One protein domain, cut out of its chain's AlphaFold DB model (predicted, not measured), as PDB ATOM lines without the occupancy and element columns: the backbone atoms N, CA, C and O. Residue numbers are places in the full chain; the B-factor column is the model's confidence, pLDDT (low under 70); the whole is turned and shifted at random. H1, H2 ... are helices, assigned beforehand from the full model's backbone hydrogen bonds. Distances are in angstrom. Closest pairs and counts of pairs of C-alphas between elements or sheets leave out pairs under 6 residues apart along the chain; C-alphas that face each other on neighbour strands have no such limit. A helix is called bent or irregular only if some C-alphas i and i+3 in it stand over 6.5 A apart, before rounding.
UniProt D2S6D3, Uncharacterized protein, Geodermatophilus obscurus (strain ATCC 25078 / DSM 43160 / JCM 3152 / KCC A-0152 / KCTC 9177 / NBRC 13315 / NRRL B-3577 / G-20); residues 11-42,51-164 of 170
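What this domain is: This is residues 11 to 42 and 51 to 164 of the 170 residues of an uncharacterized protein of Geodermatophilus obscurus (strain ATCC 25078 / DSM 43160 / JCM 3152 / KCC A-0152 / KCTC 9177 / NBRC 13315 / NRRL B-3577 / G-20) (UniProt D2S6D3). Helices run back and forth from H1 through the bent H2, then H4 and H5, to H6; residues 31 to 42, of which 31 to 40 belong to H1, stick out. The printed part has 146 residues, 103 of them in six named helices, with no named strand; its class is all helix, and it is only just compact, close to loose, with a radius of gyration of the C-alphas of 17.6 A and spans of 51 by 36 by 25 A.

Where its parts are: H1, residues 11 to 40, starts at C-alpha (134.105, 139.633, 177.818) and is 43.6 A long. H2, residues 51 to 74, one helix by its hydrogen bonds, is bent, C-alphas 61 and 64 being 6.8 A apart; its arms are H2a, 51 to 61, and H2b, 64 to 74. H3 is 81 to 84, H4 100 to 109, H5 112 to 126, and H6 131 to 150, ending at C-alpha (119.860, 139.372, 155.829).

How they stand to each other: With residues 19 to 26 alone, H1 touches H2b; the closest C-alphas, Ile 23 and Ile 65, are 6.9 A apart. H3 touches H1, closest C-alphas Ala 15 and Gly 82, 4.2 A. H2b touches H4, closest C-alphas Ala 74 and Phe 100, 4.9 A. H2a touches H5, closest C-alphas Asp 55 and Val 119, 5.9 A. H5 and H6 form a hairpin, a shallow tilt of 19 degrees. Every O i to N i+4 pair is within hydrogen-bond range in H2a, H2b, H4 and H5, 25 of 26 in H1 and 14 of 16 in H6; H3 is too short for one.

The domain as a whole: Residues 43 to 50 are not printed; C-alphas 42 and 51 are 19.0 A apart. The link H3 to H4 is long. Low pLDDT, under 70, includes residues 72 to 101 and 147 to 164.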
ATOM      1  N   ALA A  11     135.282 139.847 176.972       67.00
ATOM      2  CA  ALA A  11     134.105 139.633 177.818       67.00
ATOM      3  C   ALA A  11     132.968 138.926 177.058       67.00
ATOM      4  O   ALA A  11     132.345 138.016 177.600       67.00
ATOM      5  N   ARG A  12     132.748 139.292 175.787       68.81
ATOM      6  CA  ARG A  12     131.742 138.666 174.910       68.81
ATOM      7  C   ARG A  12     132.082 137.212 174.595       68.81
ATOM      8  O   ARG A  12     131.235 136.348 174.769       68.81
ATOM      9  N   TRP A  13     133.334 136.935 174.239       72.62
ATOM     10  CA  TRP A  13     133.843 135.573 174.039       72.62
ATOM     11  C   TRP A  13     133.627 134.680 175.271       72.62
ATOM     12  O   TRP A  13     133.107 133.572 175.156       72.62
ATOM     13  N   ARG A  14     133.974 135.175 176.469       69.75
ATOM     14  CA  ARG A  14     133.793 134.427 177.723       69.75
ATOM     15  C   ARG A  14     132.321 134.191 178.060       69.75
ATOM     16  O   ARG A  14     132.003 133.155 178.637       69.75
ATOM     17  N   ALA A  15     131.439 135.135 177.730       71.19
ATOM     18  CA  ALA A  15     129.998 134.942 177.866       71.19
ATOM     19  C   ALA A  15     129.516 133.818 176.936       71.19
ATOM     20  O   ALA A  15     128.929 132.856 177.423       71.19
ATOM     21  N   SER A  16     129.886 133.864 175.650       72.25
ATOM     22  CA  SER A  16     129.541 132.818 174.681       72.25
ATOM     23  C   SER A  16     130.060 131.440 175.089       72.25
ATOM     24  O   SER A  16     129.320 130.468 175.006       72.25
ATOM     25  N   LEU A  17     131.293 131.335 175.597       76.50
ATOM     26  CA  LEU A  17     131.831 130.069 176.111       76.50
ATOM     27  C   LEU A  17     130.980 129.461 177.228       76.50
ATOM     28  O   LEU A  17     130.847 128.245 177.305       76.50
ATOM     29  N   ARG A  18     130.432 130.291 178.118       73.94
ATOM     30  CA  ARG A  18     129.599 129.818 179.231       73.94
ATOM     31  C   ARG A  18     128.245 129.329 178.742       73.94
ATOM     32  O   ARG A  18     127.765 128.317 179.244       73.94
ATOM     33  N   ASP A  19     127.669 130.000 177.752       76.06
ATOM     34  CA  ASP A  19     126.431 129.544 177.121       76.06
ATOM     35  C   ASP A  19     126.672 128.219 176.370       76.06
ATOM     36  O   ASP A  19     125.898 127.275 176.526       76.06
ATOM     37  N   TYR A  20     127.811 128.075 175.676       77.62
ATOM     38  CA  TYR A  20     128.235 126.796 175.090       77.62
ATOM     39  C   TYR A  20     128.486 125.710 176.138       77.62
ATOM     40  O   TYR A  20     128.104 124.567 175.917       77.62
ATOM     41  N   ALA A  21     129.079 126.035 177.288       80.69
ATOM     42  CA  ALA A  21     129.277 125.072 178.367       80.69
ATOM     43  C   ALA A  21     127.941 124.559 178.928       80.69
ATOM     44  O   ALA A  21     127.813 123.368 179.206       80.69
ATOM     45  N   ALA A  22     126.929 125.427 179.044       79.44
ATOM     46  CA  ALA A  22     125.581 125.018 179.432       79.44
ATOM     47  C   ALA A  22     124.950 124.082 178.388       79.44
ATOM     48  O   ALA A  22     124.390 123.049 178.756       79.44
ATOM     49  N   ILE A  23     125.101 124.393 177.094       81.38
ATOM     50  CA  ILE A  23     124.657 123.517 175.997       81.38
ATOM     51  C   ILE A  23     125.376 122.163 176.062       81.38
ATOM     52  O   ILE A  23     124.723 121.129 175.998       81.38
ATOM     53  N   LEU A  24     126.699 122.145 176.241       84.25
ATOM     54  CA  LEU A  24     127.484 120.911 176.343       84.25
ATOM     55  C   LEU A  24     127.084 120.069 177.556       84.25
ATOM     56  O   LEU A  24     126.967 118.855 177.437       84.25
ATOM     57  N   CYS A  25     126.836 120.700 178.703       86.69
ATOM     58  CA  CYS A  25     126.352 120.004 179.892       86.69
ATOM     59  C   CYS A  25     124.981 119.361 179.643       86.69
ATOM     60  O   CYS A  25     124.750 118.225 180.050       86.69
ATOM     61  N   TRP A  26     124.081 120.071 178.957       88.50
ATOM     62  CA  TRP A  26     122.773 119.542 178.575       88.50
ATOM     63  C   TRP A  26     122.888 118.380 177.582       88.50
ATOM     64  O   TRP A  26     122.251 117.349 177.772       88.50
ATOM     65  N   LEU A  27     123.749 118.504 176.569       87.25
ATOM     66  CA  LEU A  27     124.018 117.422 175.623       87.25
ATOM     67  C   LEU A  27     124.598 116.196 176.327       87.25
ATOM     68  O   LEU A  27     124.098 115.098 176.115       87.25
ATOM     69  N   ALA A  28     125.577 116.374 177.216       89.00
ATOM     70  CA  ALA A  28     126.143 115.283 178.005       89.00
ATOM     71  C   ALA A  28     125.076 114.589 178.864       89.00
ATOM     72  O   ALA A  28     125.023 113.359 178.908       89.00
ATOM     73  N   LEU A  29     124.185 115.365 179.496       91.12
ATOM     74  CA  LEU A  29     123.054 114.823 180.242       91.12
ATOM     75  C   LEU A  29     122.143 113.982 179.340       91.12
ATOM     76  O   LEU A  29     121.825 112.856 179.707       91.12
ATOM     77  N   LEU A  30     121.758 114.482 178.162       88.00
ATOM     78  CA  LEU A  30     120.925 113.736 177.212       88.00
ATOM     79  C   LEU A  30     121.620 112.463 176.703       88.00
ATOM     80  O   LEU A  30     120.982 111.414 176.611       88.00
ATOM     81  N   THR A  31     122.926 112.529 176.423       88.88
ATOM     82  CA  THR A  31     123.733 111.383 175.979       88.88
ATOM     83  C   THR A  31     123.773 110.269 177.020       88.88
ATOM     84  O   THR A  31     123.736 109.100 176.648       88.88
ATOM     85  N   VAL A  32     123.820 110.604 178.312       91.31
ATOM     86  CA  VAL A  32     123.783 109.611 179.398       91.31
ATOM     87  C   VAL A  32     122.352 109.158 179.694       91.31
ATOM     88  O   VAL A  32     122.103 107.969 179.881       91.31
ATOM     89  N   ALA A  33     121.396 110.088 179.710       89.50
ATOM     90  CA  ALA A  33     120.004 109.801 180.028       89.50
ATOM     91  C   ALA A  33     119.360 108.860 179.003       89.50
ATOM     92  O   ALA A  33     118.607 107.983 179.404       89.50
ATOM     93  N   GLY A  34     119.671 108.988 177.708       87.62
ATOM     94  CA  GLY A  34     119.087 108.150 176.653       87.62
ATOM     95  C   GLY A  34     119.293 106.640 176.872       87.62
ATOM     96  O   GLY A  34     118.308 105.904 176.969       87.62
ATOM     97  N   PRO A  35     120.543 106.154 176.994       90.19
ATOM     98  CA  PRO A  35     120.831 104.752 177.286       90.19
ATOM     99  C   PRO A  35     120.245 104.279 178.616       90.19
ATOM    100  O   PRO A  35     119.664 103.199 178.662       90.19
ATOM    101  N   VAL A  36     120.340 105.087 179.680       91.19
ATOM    102  CA  VAL A  36     119.760 104.748 180.991       91.19
ATOM    103  C   VAL A  36     118.249 104.571 180.873       91.19
ATOM    104  O   VAL A  36     117.707 103.562 181.316       91.19
ATOM    105  N   LEU A  37     117.571 105.502 180.203       89.00
ATOM    106  CA  LEU A  37     116.131 105.453 180.002       89.00
ATOM    107  C   LEU A  37     115.724 104.207 179.196       89.00
ATOM    108  O   LEU A  37     114.739 103.559 179.531       89.00
ATOM    109  N   ARG A  38     116.536 103.786 178.215       87.06
ATOM    110  CA  ARG A  38     116.332 102.530 177.469       87.06
ATOM    111  C   ARG A  38     116.395 101.277 178.354       87.06
ATOM    112  O   ARG A  38     115.771 100.283 178.007       87.06
ATOM    113  N   THR A  39     117.131 101.300 179.468       90.19
ATOM    114  CA  THR A  39     117.206 100.144 180.387       90.19
ATOM    115  C   THR A  39     115.997 100.008 181.309       90.19
ATOM    116  O   THR A  39     115.732  98.914 181.794       90.19
ATOM    117  N   VAL A  40     115.269 101.103 181.554       91.88
ATOM    118  CA  VAL A  40     114.134 101.136 182.495       91.88
ATOM    119  C   VAL A  40     112.779 101.232 181.800       91.88
ATOM    120  O   VAL A  40     111.762 100.882 182.395       91.88
ATOM    121  N   LEU A  41     112.743 101.715 180.554       88.31
ATOM    122  CA  LEU A  41     111.521 101.767 179.763       88.31
ATOM    123  C   LEU A  41     111.169 100.392 179.184       88.31
ATOM    124  O   LEU A  41     112.065  99.614 178.843       88.31
ATOM    125  N   PRO A  42     109.866 100.104 179.012       86.88
ATOM    126  CA  PRO A  42     109.439  98.932 178.268       86.88
ATOM    127  C   PRO A  42     109.994  98.969 176.834       86.88
ATOM    128  O   PRO A  42     110.243 100.052 176.289       86.88
ATOM    129  N   PRO A  51     105.638 109.150 163.205       84.69
ATOM    130  CA  PRO A  51     106.779 110.073 163.124       84.69
ATOM    131  C   PRO A  51     106.634 111.362 163.948       84.69
ATOM    132  O   PRO A  51     107.617 111.885 164.470       84.69
ATOM    133  N   VAL A  52     105.398 111.831 164.155       86.44
ATOM    134  CA  VAL A  52     105.087 112.984 165.021       86.44
ATOM    135  C   VAL A  52     105.606 112.810 166.453       86.44
ATOM    136  O   VAL A  52     105.982 113.786 167.097       86.44
ATOM    137  N   VAL A  53     105.679 111.576 166.963       87.38
ATOM    138  CA  VAL A  53     106.220 111.297 168.300       87.38
ATOM    139  C   VAL A  53     107.715 111.602 168.344       87.38
ATOM    140  O   VAL A  53     108.175 112.218 169.304       87.38
ATOM    141  N   ALA A  54     108.469 111.240 167.302       84.94
ATOM    142  CA  ALA A  54     109.890 111.568 167.207       84.94
ATOM    143  C   ALA A  54     110.112 113.087 167.128       84.94
ATOM    144  O   ALA A  54     111.009 113.606 167.793       84.94
ATOM    145  N   ASP A  55     109.252 113.810 166.405       86.44
ATOM    146  CA  ASP A  55     109.322 115.273 166.298       86.44
ATOM    147  C   ASP A  55     109.042 115.964 167.645       86.44
ATOM    148  O   ASP A  55     109.727 116.923 168.016       86.44
ATOM    149  N   VAL A  56     108.068 115.455 168.411       86.81
ATOM    150  CA  VAL A  56     107.764 115.932 169.770       86.81
ATOM    151  C   VAL A  56     108.921 115.633 170.719       86.81
ATOM    152  O   VAL A  56     109.327 116.516 171.472       86.81
ATOM    153  N   VAL A  57     109.496 114.429 170.671       86.19
ATOM    154  CA  VAL A  57     110.671 114.081 171.485       86.19
ATOM    155  C   VAL A  57     111.844 114.999 171.143       86.19
ATOM    156  O   VAL A  57     112.437 115.578 172.052       86.19
ATOM    157  N   ALA A  58     112.128 115.216 169.856       85.06
ATOM    158  CA  ALA A  58     113.138 116.168 169.410       85.06
ATOM    159  C   ALA A  58     112.875 117.566 169.984       85.06
ATOM    160  O   ALA A  58     113.760 118.143 170.615       85.06
ATOM    161  N   LEU A  59     111.644 118.075 169.881       85.38
ATOM    162  CA  LEU A  59     111.271 119.373 170.442       85.38
ATOM    163  C   LEU A  59     111.516 119.450 171.958       85.38
ATOM    164  O   LEU A  59     112.061 120.443 172.448       85.38
ATOM    165  N   LEU A  60     111.172 118.394 172.701       86.88
ATOM    166  CA  LEU A  60     111.383 118.306 174.149       86.88
ATOM    167  C   LEU A  60     112.865 118.268 174.542       86.88
ATOM    168  O   LEU A  60     113.198 118.674 175.655       86.88
ATOM    169  N   THR A  61     113.769 117.852 173.651       83.00
ATOM    170  CA  THR A  61     115.216 117.941 173.914       83.00
ATOM    171  C   THR A  61     115.777 119.355 173.740       83.00
ATOM    172  O   THR A  61     116.751 119.704 174.405       83.00
ATOM    173  N   VAL A  62     115.164 120.202 172.904       81.88
ATOM    174  CA  VAL A  62     115.674 121.559 172.617       81.88
ATOM    175  C   VAL A  62     114.977 122.641 173.445       81.88
ATOM    176  O   VAL A  62     115.599 123.635 173.833       81.88
ATOM    177  N   LEU A  63     113.691 122.457 173.752       83.06
ATOM    178  CA  LEU A  63     112.887 123.418 174.513       83.06
ATOM    179  C   LEU A  63     113.505 123.813 175.866       83.06
ATOM    180  O   LEU A  63     113.581 125.015 176.124       83.06
ATOM    181  N   PRO A  64     113.977 122.884 176.725       82.94
ATOM    182  CA  PRO A  64     114.439 123.226 178.072       82.94
ATOM    183  C   PRO A  64     115.669 124.130 178.072       82.94
ATOM    184  O   PRO A  64     115.677 125.165 178.740       82.94
ATOM    185  N   ILE A  65     116.692 123.787 177.279       79.25
ATOM    186  CA  ILE A  65     117.916 124.590 177.200       79.25
ATOM    187  C   ILE A  65     117.624 125.972 176.617       79.25
ATOM    188  O   ILE A  65     118.153 126.983 177.082       79.25
ATOM    189  N   ARG A  66     116.703 126.052 175.655       78.81
ATOM    190  CA  ARG A  66     116.311 127.328 175.072       78.81
ATOM    191  C   ARG A  66     115.474 128.181 176.012       78.81
ATOM    192  O   ARG A  66     115.694 129.390 176.089       78.81
ATOM    193  N   ALA A  67     114.532 127.578 176.729       79.38
ATOM    194  CA  ALA A  67     113.736 128.252 177.743       79.38
ATOM    195  C   ALA A  67     114.638 128.794 178.858       79.38
ATOM    196  O   ALA A  67     114.477 129.943 179.262       79.38
ATOM    197  N   PHE A  68     115.645 128.022 179.281       78.06
ATOM    198  CA  PHE A  68     116.651 128.451 180.252       78.06
ATOM    199  C   PHE A  68     117.409 129.706 179.787       78.06
ATOM    200  O   PHE A  68     117.476 130.697 180.518       78.06
ATOM    201  N   LEU A  69     117.920 129.707 178.553       71.44
ATOM    202  CA  LEU A  69     118.621 130.867 177.990       71.44
ATOM    203  C   LEU A  69     117.683 132.075 177.804       71.44
ATOM    204  O   LEU A  69     118.041 133.199 178.157       71.44
ATOM    205  N   THR A  70     116.451 131.838 177.349       70.38
ATOM    206  CA  THR A  70     115.435 132.879 177.110       70.38
ATOM    207  C   THR A  70     114.954 133.529 178.403       70.38
ATOM    208  O   THR A  70     114.873 134.751 178.475       70.38
ATOM    209  N   ALA A  71     114.697 132.752 179.459       70.44
ATOM    210  CA  ALA A  71     114.386 133.282 180.789       70.44
ATOM    211  C   ALA A  71     115.558 134.105 181.357       70.44
ATOM    212  O   ALA A  71     115.371 135.054 182.127       70.44
ATOM    213  N   GLY A  72     116.778 133.762 180.934       66.88
ATOM    214  CA  GLY A  72     117.976 134.564 181.094       66.88
ATOM    215  C   GLY A  72     117.807 135.975 180.515       66.88
ATOM    216  O   GLY A  72     117.762 136.978 181.230       66.88
ATOM    217  N   GLU A  73     117.700 136.051 179.202       66.69
ATOM    218  CA  GLU A  73     117.710 137.313 178.463       66.69
ATOM    219  C   GLU A  73     116.452 138.169 178.674       66.69
ATOM    220  O   GLU A  73     116.545 139.393 178.703       66.69
ATOM    221  N   ALA A  74     115.290 137.539 178.854       59.28
ATOM    222  CA  ALA A  74     113.996 138.212 178.976       59.28
ATOM    223  C   ALA A  74     113.639 138.616 180.421       59.28
ATOM    224  O   ALA A  74     112.649 139.310 180.650       59.28
ATOM    225  N   GLY A  75     114.407 138.154 181.412       61.78
ATOM    226  CA  GLY A  75     114.156 138.427 182.827       61.78
ATOM    227  C   GLY A  75     114.711 139.773 183.310       61.78
ATOM    228  O   GLY A  75     115.418 140.474 182.595       61.78
ATOM    229  N   ARG A  76     114.492 140.088 184.596       53.56
ATOM    230  CA  ARG A  76     114.909 141.342 185.281       53.56
ATOM    231  C   ARG A  76     116.388 141.745 185.151       53.56
ATOM    232  O   ARG A  76     116.755 142.862 185.486       53.56
ATOM    233  N   HIS A  77     117.244 140.822 184.724       55.62
ATOM    234  CA  HIS A  77     118.677 141.066 184.550       55.62
ATOM    235  C   HIS A  77     119.035 141.467 183.117       55.62
ATOM    236  O   HIS A  77     120.178 141.855 182.890       55.62
ATOM    237  N   ALA A  78     118.080 141.347 182.184       60.41
ATOM    238  CA  ALA A  78     118.241 141.585 180.759       60.41
ATOM    239  C   ALA A  78     119.524 140.937 180.214       60.41
ATOM    240  O   ALA A  78     120.292 141.587 179.529       60.41
ATOM    241  N   ALA A  79     119.844 139.707 180.622       57.25
ATOM    242  CA  ALA A  79     121.138 139.086 180.341       57.25
ATOM    243  C   ALA A  79     121.047 137.562 180.475       57.25
ATOM    244  O   ALA A  79     120.529 137.064 181.480       57.25
ATOM    245  N   GLY A  80     121.586 136.814 179.515       65.12
ATOM    246  CA  GLY A  80     121.792 135.365 179.611       65.12
ATOM    247  C   GLY A  80     122.710 134.974 180.781       65.12
ATOM    248  O   GLY A  80     123.351 135.822 181.405       65.12
ATOM    249  N   TRP A  81     122.790 133.686 181.128       65.44
ATOM    250  CA  TRP A  81     123.614 133.229 182.261       65.44
ATOM    251  C   TRP A  81     125.106 133.574 182.084       65.44
ATOM    252  O   TRP A  81     125.730 134.099 183.016       65.44
ATOM    253  N   GLY A  82     125.663 133.370 180.883       60.41
ATOM    254  CA  GLY A  82     127.037 133.753 180.555       60.41
ATOM    255  C   GLY A  82     127.273 135.264 180.597       60.41
ATOM    256  O   GLY A  82     128.302 135.721 181.108       60.41
ATOM    257  N   GLU A  83     126.292 136.035 180.128       62.66
ATOM    258  CA  GLU A  83     126.306 137.499 180.074       62.66
ATOM    259  C   GLU A  83     126.240 138.138 181.461       62.66
ATOM    260  O   GLU A  83     127.022 139.044 181.754       62.66
ATOM    261  N   ARG A  84     125.400 137.604 182.361       66.12
ATOM    262  CA  ARG A  84     125.331 138.039 183.766       66.12
ATOM    263  C   ARG A  84     126.682 137.923 184.446       66.12
ATOM    264  O   ARG A  84     127.129 138.860 185.100       66.12
ATOM    265  N   ARG A  85     127.369 136.795 184.253       66.62
ATOM    266  CA  ARG A  85     128.709 136.575 184.814       66.62
ATOM    267  C   ARG A  85     129.810 137.366 184.102       66.62
ATOM    268  O   ARG A  85     130.964 137.303 184.519       66.62
ATOM    269  N   ALA A  86     129.500 138.039 183.000       61.66
ATOM    270  CA  ALA A  86     130.404 138.943 182.297       61.66
ATOM    271  C   ALA A  86     130.050 140.425 182.528       61.66
ATOM    272  O   ALA A  86     130.706 141.291 181.955       61.66
ATOM    273  N   GLY A  87     129.031 140.722 183.351       65.12
ATOM    274  CA  GLY A  87     128.554 142.086 183.598       65.12
ATOM    275  C   GLY A  87     127.891 142.738 182.379       65.12
ATOM    276  O   GLY A  87     127.803 143.964 182.313       65.12
ATOM    277  N   LEU A  88     127.465 141.932 181.403       63.06
ATOM    278  CA  LEU A  88     126.825 142.391 180.176       63.06
ATOM    279  C   LEU A  88     125.309 142.418 180.363       63.06
ATOM    280  O   LEU A  88     124.742 141.529 180.998       63.06
ATOM    281  N   ARG A  89     124.662 143.428 179.780       65.94
ATOM    282  CA  ARG A  89     123.203 143.525 179.686       65.94
ATOM    283  C   ARG A  89     122.782 143.758 178.241       65.94
ATOM    284  O   ARG A  89     123.423 144.503 177.504       65.94
ATOM    285  N   VAL A  90     121.701 143.113 177.847       65.06
ATOM    286  CA  VAL A  90     120.944 143.348 176.629       65.06
ATOM    287  C   VAL A  90     120.116 144.608 176.842       65.06
ATOM    288  O   VAL A  90     119.320 144.704 177.771       65.06
ATOM    289  N   VAL A  91     120.303 145.579 175.961       64.31
ATOM    290  CA  VAL A  91     119.489 146.795 175.896       64.31
ATOM    291  C   VAL A  91     118.718 146.797 174.587       64.31
ATOM    292  O   VAL A  91     119.227 146.363 173.553       64.31
ATOM    293  N   GLY A  92     117.467 147.232 174.652       62.88
ATOM    294  CA  GLY A  92     116.627 147.487 173.497       62.88
ATOM    295  C   GLY A  92     117.113 148.692 172.682       62.88
ATOM    296  O   GLY A  92     118.074 149.361 173.072       62.88
ATOM    297  N   PRO A  93     116.447 148.977 171.551       62.78
ATOM    298  CA  PRO A  93     116.798 150.090 170.665       62.78
ATOM    299  C   PRO A  93     116.808 151.447 171.382       62.78
ATOM    300  O   PRO A  93     117.681 152.267 171.121       62.78
ATOM    301  N   ASP A  94     115.907 151.628 172.351       61.19
ATOM    302  CA  ASP A  94     115.732 152.874 173.109       61.19
ATOM    303  C   ASP A  94     116.632 152.960 174.360       61.19
ATOM    304  O   ASP A  94     116.454 153.825 175.213       61.19
ATOM    305  N   GLY A  95     117.576 152.027 174.531       61.12
ATOM    306  CA  GLY A  95     118.473 151.974 175.694       61.12
ATOM    307  C   GLY A  95     117.856 151.396 176.977       61.12
ATOM    308  O   GLY A  95     118.579 151.187 177.949       61.12
ATOM    309  N   GLY A  96     116.555 151.088 176.982       63.97
ATOM    310  CA  GLY A  96     115.861 150.368 178.060       63.97
ATOM    311  C   GLY A  96     115.990 148.838 177.966       63.97
ATOM    312  O   GLY A  96     116.544 148.323 176.994       63.97
ATOM    313  N   PRO A  97     115.495 148.067 178.952       64.75
ATOM    314  CA  PRO A  97     115.475 146.606 178.868       64.75
ATOM    315  C   PRO A  97     114.586 146.133 177.701       64.75
ATOM    316  O   PRO A  97     113.536 146.728 177.449       64.75
ATOM    317  N   PRO A  98     114.966 145.070 176.970       68.56
ATOM    318  CA  PRO A  98     114.135 144.540 175.897       68.56
ATOM    319  C   PRO A  98     112.837 143.949 176.467       68.56
ATOM    320  O   PRO A  98     112.854 143.231 177.466       68.56
ATOM    321  N   GLY A  99     111.702 144.218 175.816       68.38
ATOM    322  CA  GLY A  99     110.419 143.632 176.209       68.38
ATOM    323  C   GLY A  99     110.422 142.104 176.082       68.38
ATOM    324  O   GLY A  99     110.901 141.563 175.081       68.38
ATOM    325  N   PHE A 100     109.846 141.411 177.071       69.19
ATOM    326  CA  PHE A 100     109.819 139.944 177.156       69.19
ATOM    327  C   PHE A 100     109.323 139.277 175.864       69.19
ATOM    328  O   PHE A 100     109.982 138.378 175.350       69.19
ATOM    329  N   GLY A 101     108.215 139.761 175.289       69.25
ATOM    330  CA  GLY A 101     107.650 139.210 174.052       69.25
ATOM    331  C   GLY A 101     108.593 139.315 172.851       69.25
ATOM    332  O   GLY A 101     108.697 138.379 172.066       69.25
ATOM    333  N   ARG A 102     109.363 140.405 172.740       73.12
ATOM    334  CA  ARG A 102     110.351 140.580 171.663       73.12
ATOM    335  C   ARG A 102     111.506 139.589 171.800       73.12
ATOM    336  O   ARG A 102     111.941 139.027 170.799       73.12
ATOM    337  N   VAL A 103     111.987 139.367 173.024       71.81
ATOM    338  CA  VAL A 103     113.037 138.374 173.307       71.81
ATOM    339  C   VAL A 103     112.512 136.960 173.066       71.81
ATOM    340  O   VAL A 103     113.177 136.173 172.404       71.81
ATOM    341  N   ALA A 104     111.296 136.654 173.523       71.50
ATOM    342  CA  ALA A 104     110.668 135.353 173.325       71.50
ATOM    343  C   ALA A 104     110.448 135.034 171.839       71.50
ATOM    344  O   ALA A 104     110.793 133.940 171.409       71.50
ATOM    345  N   VAL A 105     109.945 135.982 171.038       74.88
ATOM    346  CA  VAL A 105     109.751 135.794 169.589       74.88
ATOM    347  C   VAL A 105     111.085 135.642 168.869       74.88
ATOM    348  O   VAL A 105     111.240 134.706 168.091       74.88
ATOM    349  N   ARG A 106     112.072 136.508 169.150       73.62
ATOM    350  CA  ARG A 106     113.422 136.379 168.571       73.62
ATOM    351  C   ARG A 106     113.993 135.000 168.865       73.62
ATOM    352  O   ARG A 106     114.432 134.297 167.958       73.62
ATOM    353  N   ASN A 107     113.936 134.600 170.129       76.69
ATOM    354  CA  ASN A 107     114.464 133.321 170.537       76.69
ATOM    355  C   ASN A 107     113.633 132.194 169.912       76.69
ATOM    356  O   ASN A 107     114.224 131.240 169.447       76.69
ATOM    357  N   ALA A 108     112.311 132.273 169.787       75.06
ATOM    358  CA  ALA A 108     111.532 131.259 169.072       75.06
ATOM    359  C   ALA A 108     111.930 131.145 167.587       75.06
ATOM    360  O   ALA A 108     112.109 130.037 167.089       75.06
ATOM    361  N   VAL A 109     112.155 132.260 166.890       79.06
ATOM    362  CA  VAL A 109     112.606 132.261 165.485       79.06
ATOM    363  C   VAL A 109     113.984 131.622 165.346       79.06
ATOM    364  O   VAL A 109     114.197 130.776 164.484       79.06
ATOM    365  N   GLU A 110     114.908 131.954 166.242       75.75
ATOM    366  CA  GLU A 110     116.229 131.329 166.293       75.75
ATOM    367  C   GLU A 110     116.166 129.832 166.705       75.75
ATOM    368  O   GLU A 110     117.187 129.141 166.648       75.75
ATOM    369  N   LEU A 111     115.013 129.311 167.170       82.94
ATOM    370  CA  LEU A 111     114.815 127.879 167.471       82.94
ATOM    371  C   LEU A 111     114.532 127.080 166.220       82.94
ATOM    372  O   LEU A 111     114.962 125.933 166.128       82.94
ATOM    373  N   LEU A 112     113.806 127.686 165.283       83.44
ATOM    374  CA  LEU A 112     113.301 127.009 164.100       83.44
ATOM    375  C   LEU A 112     114.402 126.291 163.313       83.44
ATOM    376  O   LEU A 112     114.208 125.111 163.031       83.44
ATOM    377  N   PRO A 113     115.577 126.898 163.032       83.94
ATOM    378  CA  PRO A 113     116.649 126.189 162.340       83.94
ATOM    379  C   PRO A 113     117.065 124.905 163.055       83.94
ATOM    380  O   PRO A 113     117.226 123.859 162.433       83.94
ATOM    381  N   TRP A 114     117.193 124.973 164.380       84.81
ATOM    382  CA  TRP A 114     117.624 123.840 165.188       84.81
ATOM    383  C   TRP A 114     116.541 122.758 165.271       84.81
ATOM    384  O   TRP A 114     116.849 121.570 165.194       84.81
ATOM    385  N   GLN A 115     115.269 123.147 165.378       89.88
ATOM    386  CA  GLN A 115     114.168 122.190 165.363       89.88
ATOM    387  C   GLN A 115     114.077 121.471 164.013       89.88
ATOM    388  O   GLN A 115     113.975 120.248 163.979       89.88
ATOM    389  N   PHE A 116     114.176 122.203 162.902       88.94
ATOM    390  CA  PHE A 116     114.139 121.604 161.569       88.94
ATOM    391  C   PHE A 116     115.318 120.662 161.309       88.94
ATOM    392  O   PHE A 116     115.123 119.609 160.708       88.94
ATOM    393  N   ALA A 117     116.514 120.984 161.813       87.12
ATOM    394  CA  ALA A 117     117.662 120.082 161.730       87.12
ATOM    395  C   ALA A 117     117.415 118.756 162.473       87.12
ATOM    396  O   ALA A 117     117.741 117.694 161.946       87.12
ATOM    397  N   HIS A 118     116.805 118.790 163.663       87.38
ATOM    398  CA  HIS A 118     116.470 117.559 164.386       87.38
ATOM    399  C   HIS A 118     115.416 116.722 163.672       87.38
ATOM    400  O   HIS A 118     115.564 115.506 163.627       87.38
ATOM    401  N   VAL A 119     114.383 117.353 163.103       89.06
ATOM    402  CA  VAL A 119     113.379 116.634 162.305       89.06
ATOM    403  C   VAL A 119     114.054 115.958 161.113       89.06
ATOM    404  O   VAL A 119     113.879 114.759 160.927       89.06
ATOM    405  N   ALA A 120     114.904 116.672 160.367       88.56
ATOM    406  CA  ALA A 120     115.628 116.102 159.231       88.56
ATOM    407  C   ALA A 120     116.474 114.878 159.627       88.56
ATOM    408  O   ALA A 120     116.408 113.842 158.970       88.56
ATOM    409  N   VAL A 121     117.230 114.973 160.727       88.88
ATOM    410  CA  VAL A 121     118.046 113.859 161.242       88.88
ATOM    411  C   VAL A 121     117.172 112.702 161.735       88.88
ATOM    412  O   VAL A 121     117.494 111.546 161.476       88.88
ATOM    413  N   ALA A 122     116.055 112.987 162.409       87.38
ATOM    414  CA  ALA A 122     115.122 111.960 162.858       87.38
ATOM    415  C   ALA A 122     114.524 111.191 161.674       87.38
ATOM    416  O   ALA A 122     114.484 109.964 161.727       87.38
ATOM    417  N   ARG A 123     114.138 111.879 160.588       88.88
ATOM    418  CA  ARG A 123     113.675 111.228 159.352       88.88
ATOM    419  C   ARG A 123     114.778 110.400 158.704       88.88
ATOM    420  O   ARG A 123     114.560 109.229 158.446       88.88
ATOM    421  N   ALA A 124     115.991 110.933 158.585       87.19
ATOM    422  CA  ALA A 124     117.122 110.184 158.029       87.19
ATOM    423  C   ALA A 124     117.416 108.858 158.766       87.19
ATOM    424  O   ALA A 124     117.901 107.912 158.152       87.19
ATOM    425  N   ILE A 125     117.149 108.790 160.076       86.56
ATOM    426  CA  ILE A 125     117.417 107.607 160.910       86.56
ATOM    427  C   ILE A 125     116.209 106.666 160.992       86.56
ATOM    428  O   ILE A 125     116.383 105.450 160.951       86.56
ATOM    429  N   LEU A 126     115.005 107.211 161.187       85.88
ATOM    430  CA  LEU A 126     113.806 106.438 161.534       85.88
ATOM    431  C   LEU A 126     112.883 106.175 160.340       85.88
ATOM    432  O   LEU A 126     112.099 105.234 160.398       85.88
ATOM    433  N   ASP A 127     112.960 107.000 159.296       85.75
ATOM    434  CA  ASP A 127     112.100 106.933 158.112       85.75
ATOM    435  C   ASP A 127     112.845 107.446 156.858       85.75
ATOM    436  O   ASP A 127     112.535 108.519 156.329       85.75
ATOM    437  N   PRO A 128     113.895 106.734 156.406       84.56
ATOM    438  CA  PRO A 128     114.775 107.208 155.335       84.56
ATOM    439  C   PRO A 128     114.079 107.315 153.969       84.56
ATOM    440  O   PRO A 128     114.590 107.991 153.077       84.56
ATOM    441  N   GLU A 129     112.919 106.675 153.809       87.12
ATOM    442  CA  GLU A 129     112.105 106.722 152.592       87.12
ATOM    443  C   GLU A 129     111.360 108.066 152.448       87.12
ATOM    444  O   GLU A 129     111.045 108.492 151.335       87.12
ATOM    445  N   ASP A 130     111.137 108.799 153.549       86.50
ATOM    446  CA  ASP A 130     110.533 110.141 153.562       86.50
ATOM    447  C   ASP A 130     111.559 111.233 153.186       86.50
ATOM    448  O   ASP A 130     111.833 112.203 153.909       86.50
ATOM    449  N   VAL A 131     112.149 111.072 151.999       89.44
ATOM    450  CA  VAL A 131     113.167 111.976 151.443       89.44
ATOM    451  C   VAL A 131     112.617 113.394 151.275       89.44
ATOM    452  O   VAL A 131     113.352 114.368 151.443       89.44
ATOM    453  N   GLY A 132     111.320 113.526 150.978       90.50
ATOM    454  CA  GLY A 132     110.644 114.811 150.809       90.50
ATOM    455  C   GLY A 132     110.670 115.650 152.086       90.50
ATOM    456  O   GLY A 132     111.179 116.774 152.076       90.50
ATOM    457  N   THR A 133     110.183 115.100 153.202       87.12
ATOM    458  CA  THR A 133     110.180 115.814 154.487       87.12
ATOM    459  C   THR A 133     111.602 116.071 154.975       87.12
ATOM    460  O   THR A 133     111.899 117.179 155.438       87.12
ATOM    461  N   MET A 134     112.508 115.099 154.820       88.62
ATOM    462  CA  MET A 134     113.923 115.257 155.167       88.62
ATOM    463  C   MET A 134     114.568 116.421 154.398       88.62
ATOM    464  O   MET A 134     115.166 117.308 155.008       88.62
ATOM    465  N   ALA A 135     114.419 116.466 153.071       90.00
ATOM    466  CA  ALA A 135     115.021 117.499 152.232       90.00
ATOM    467  C   ALA A 135     114.452 118.891 152.533       90.00
ATOM    468  O   ALA A 135     115.211 119.857 152.643       90.00
ATOM    469  N   VAL A 136     113.130 119.006 152.709       91.25
ATOM    470  CA  VAL A 136     112.472 120.280 153.036       91.25
ATOM    471  C   VAL A 136     112.946 120.800 154.388       91.25
ATOM    472  O   VAL A 136     113.397 121.941 154.484       91.25
ATOM    473  N   THR A 137     112.889 119.974 155.433       89.25
ATOM    474  CA  THR A 137     113.278 120.392 156.788       89.25
ATOM    475  C   THR A 137     114.770 120.704 156.879       89.25
ATOM    476  O   THR A 137     115.145 121.742 157.426       89.25
ATOM    477  N   TYR A 138     115.631 119.912 156.238       89.88
ATOM    478  CA  TYR A 138     117.055 120.226 156.135       89.88
ATOM    479  C   TYR A 138     117.294 121.568 155.428       89.88
ATOM    480  O   TYR A 138     118.015 122.426 155.940       89.88
ATOM    481  N   THR A 139     116.628 121.808 154.299       90.06
ATOM    482  CA  THR A 139     116.755 123.066 153.548       90.06
ATOM    483  C   THR A 139     116.285 124.263 154.377       90.06
ATOM    484  O   THR A 139     116.991 125.269 154.463       90.06
ATOM    485  N   LEU A 140     115.142 124.154 155.062       88.00
ATOM    486  CA  LEU A 140     114.643 125.195 155.966       88.00
ATOM    487  C   LEU A 140     115.630 125.488 157.103       88.00
ATOM    488  O   LEU A 140     115.842 126.655 157.437       88.00
ATOM    489  N   SER A 141     116.289 124.458 157.647       88.12
ATOM    490  CA  SER A 141     117.301 124.629 158.693       88.12
ATOM    491  C   SER A 141     118.486 125.496 158.249       88.12
ATOM    492  O   SER A 141     119.046 126.233 159.057       88.12
ATOM    493  N   LEU A 142     118.828 125.472 156.957       87.06
ATOM    494  CA  LEU A 142     119.930 126.243 156.380       87.06
ATOM    495  C   LEU A 142     119.497 127.631 155.898       87.06
ATOM    496  O   LEU A 142     120.256 128.598 156.003       87.06
ATOM    497  N   LEU A 143     118.278 127.745 155.367       85.62
ATOM    498  CA  LEU A 143     117.770 128.993 154.805       85.62
ATOM    499  C   LEU A 143     117.326 129.986 155.876       85.62
ATOM    500  O   LEU A 143     117.566 131.178 155.713       85.62
ATOM    501  N   ILE A 144     116.728 129.529 156.979       82.00
ATOM    502  CA  ILE A 144     116.224 130.428 158.029       82.00
ATOM    503  C   ILE A 144     117.350 131.243 158.687       82.00
ATOM    504  O   ILE A 144     117.192 132.460 158.775       82.00
ATOM    505  N   PRO A 145     118.507 130.669 159.084       76.75
ATOM    506  CA  PRO A 145     119.631 131.461 159.590       76.75
ATOM    507  C   PRO A 145     120.135 132.478 158.566       76.75
ATOM    508  O   PRO A 145     120.484 133.603 158.918       76.75
ATOM    509  N   ARG A 146     120.145 132.095 157.283       71.50
ATOM    510  CA  ARG A 146     120.607 132.952 156.190       71.50
ATOM    511  C   ARG A 146     119.655 134.129 155.969       71.50
ATOM    512  O   ARG A 146     120.104 135.273 155.949       71.50
ATOM    513  N   ALA A 147     118.354 133.864 155.905       69.75
ATOM    514  CA  ALA A 147     117.312 134.879 155.791       69.75
ATOM    515  C   ALA A 147     117.290 135.805 157.019       69.75
ATOM    516  O   ALA A 147     117.206 137.026 156.877       69.75
ATOM    517  N   ALA A 148     117.461 135.238 158.218       67.56
ATOM    518  CA  ALA A 148     117.595 135.997 159.455       67.56
ATOM    519  C   ALA A 148     118.833 136.905 159.428       67.56
ATOM    520  O   ALA A 148     118.730 138.065 159.794       67.56
ATOM    521  N   SER A 149     119.979 136.446 158.912       64.44
ATOM    522  CA  SER A 149     121.182 137.288 158.807       64.44
ATOM    523  C   SER A 149     121.054 138.445 157.803       64.44
ATOM    524  O   SER A 149     121.754 139.447 157.932       64.44
ATOM    525  N   SER A 150     120.151 138.327 156.821       60.56
ATOM    526  CA  SER A 150     119.860 139.372 155.829       60.56
ATOM    527  C   SER A 150     118.739 140.336 156.233       60.56
ATOM    528  O   SER A 150     118.531 141.344 155.560       60.56
ATOM    529  N   TRP A 151     117.995 140.048 157.305       46.81
ATOM    530  CA  TRP A 151     116.880 140.891 157.727       46.81
ATOM    531  C   TRP A 151     117.412 142.171 158.408       46.81
ATOM    532  O   TRP A 151     118.174 142.071 159.369       46.81
ATOM    533  N   PRO A 152     117.018 143.389 157.981       44.97
ATOM    534  CA  PRO A 152     117.565 144.646 158.514       44.97
ATOM    535  C   PRO A 152     117.394 144.818 160.035       44.97
ATOM    536  O   PRO A 152     118.258 145.388 160.704       44.97
ATOM    537  N   GLY A 153     116.323 144.260 160.613       45.00
ATOM    538  CA  GLY A 153     116.089 144.213 162.069       45.00
ATOM    539  C   GLY A 153     116.793 143.063 162.814       45.00
ATOM    540  O   GLY A 153     116.641 142.937 164.026       45.00
ATOM    541  N   ALA A 154     117.514 142.225 162.070       40.72
ATOM    542  CA  ALA A 154     118.320 141.079 162.473       40.72
ATOM    543  C   ALA A 154     119.739 141.225 161.895       40.72
ATOM    544  O   ALA A 154     120.545 140.294 161.900       40.72
ATOM    545  N   THR A 155     120.120 142.483 161.611       36.44
ATOM    546  CA  THR A 155     121.348 142.964 162.235       36.44
ATOM    547  C   THR A 155     121.370 142.347 163.629       36.44
ATOM    548  O   THR A 155     120.355 142.438 164.331       36.44
ATOM    549  N   PRO A 156     122.445 141.656 164.048       43.00
ATOM    550  CA  PRO A 156     122.602 141.414 165.458       43.00
ATOM    551  C   PRO A 156     122.504 142.812 166.024       43.00
ATOM    552  O   PRO A 156     123.410 143.631 165.852       43.00
ATOM    553  N   SER A 157     121.361 143.129 166.624       41.69
ATOM    554  CA  SER A 157     121.293 144.235 167.516       41.69
ATOM    555  C   SER A 157     122.361 143.798 168.512       41.69
ATOM    556  O   SER A 157     122.121 142.983 169.397       41.69
ATOM    557  N   THR A 158     123.565 144.336 168.403       42.78
ATOM    558  CA  THR A 158     123.903 145.586 169.064       42.78
ATOM    559  C   THR A 158     122.694 146.262 169.745       42.78
ATOM    560  O   THR A 158     122.562 147.472 169.719       42.78
ATOM    561  N   GLY A 159     121.847 145.506 170.461       43.94
ATOM    562  CA  GLY A 159     121.566 145.818 171.832       43.94
ATOM    563  C   GLY A 159     122.956 145.912 172.396       43.94
ATOM    564  O   GLY A 159     123.692 144.923 172.452       43.94
ATOM    565  N   ARG A 160     123.392 147.160 172.498       48.16
ATOM    566  CA  ARG A 160     124.737 147.563 172.840       48.16
ATOM    567  C   ARG A 160     125.028 146.848 174.149       48.16
ATOM    568  O   ARG A 160     124.607 147.328 175.184       48.16
ATOM    569  N   ARG A 161     125.644 145.657 174.100       52.69
ATOM    570  CA  ARG A 161     126.014 144.895 175.295       52.69
ATOM    571  C   ARG A 161     127.095 145.715 175.967       52.69
ATOM    572  O   ARG A 161     128.273 145.603 175.621       52.69
ATOM    573  N   THR A 162     126.642 146.657 176.777       53.72
ATOM    574  CA  THR A 162     127.441 147.571 177.558       53.72
ATOM    575  C   THR A 162     127.834 146.821 178.809       53.72
ATOM    576  O   THR A 162     127.042 146.093 179.412       53.72
ATOM    577  N   ILE A 163     129.104 146.963 179.165       53.47
ATOM    578  CA  ILE A 163     129.551 146.620 180.504       53.47
ATOM    579  C   ILE A 163     128.798 147.583 181.417       53.47
ATOM    580  O   ILE A 163     128.834 148.793 181.183       53.47
ATOM    581  N   ALA A 164     128.067 147.062 182.401       54.19
ATOM    582  CA  ALA A 164     127.508 147.918 183.435       54.19
ATOM    583  C   ALA A 164     128.679 148.667 184.091       54.19
ATOM    584  O   ALA A 164     129.566 148.034 184.663       54.19
TER     585      ALA A 164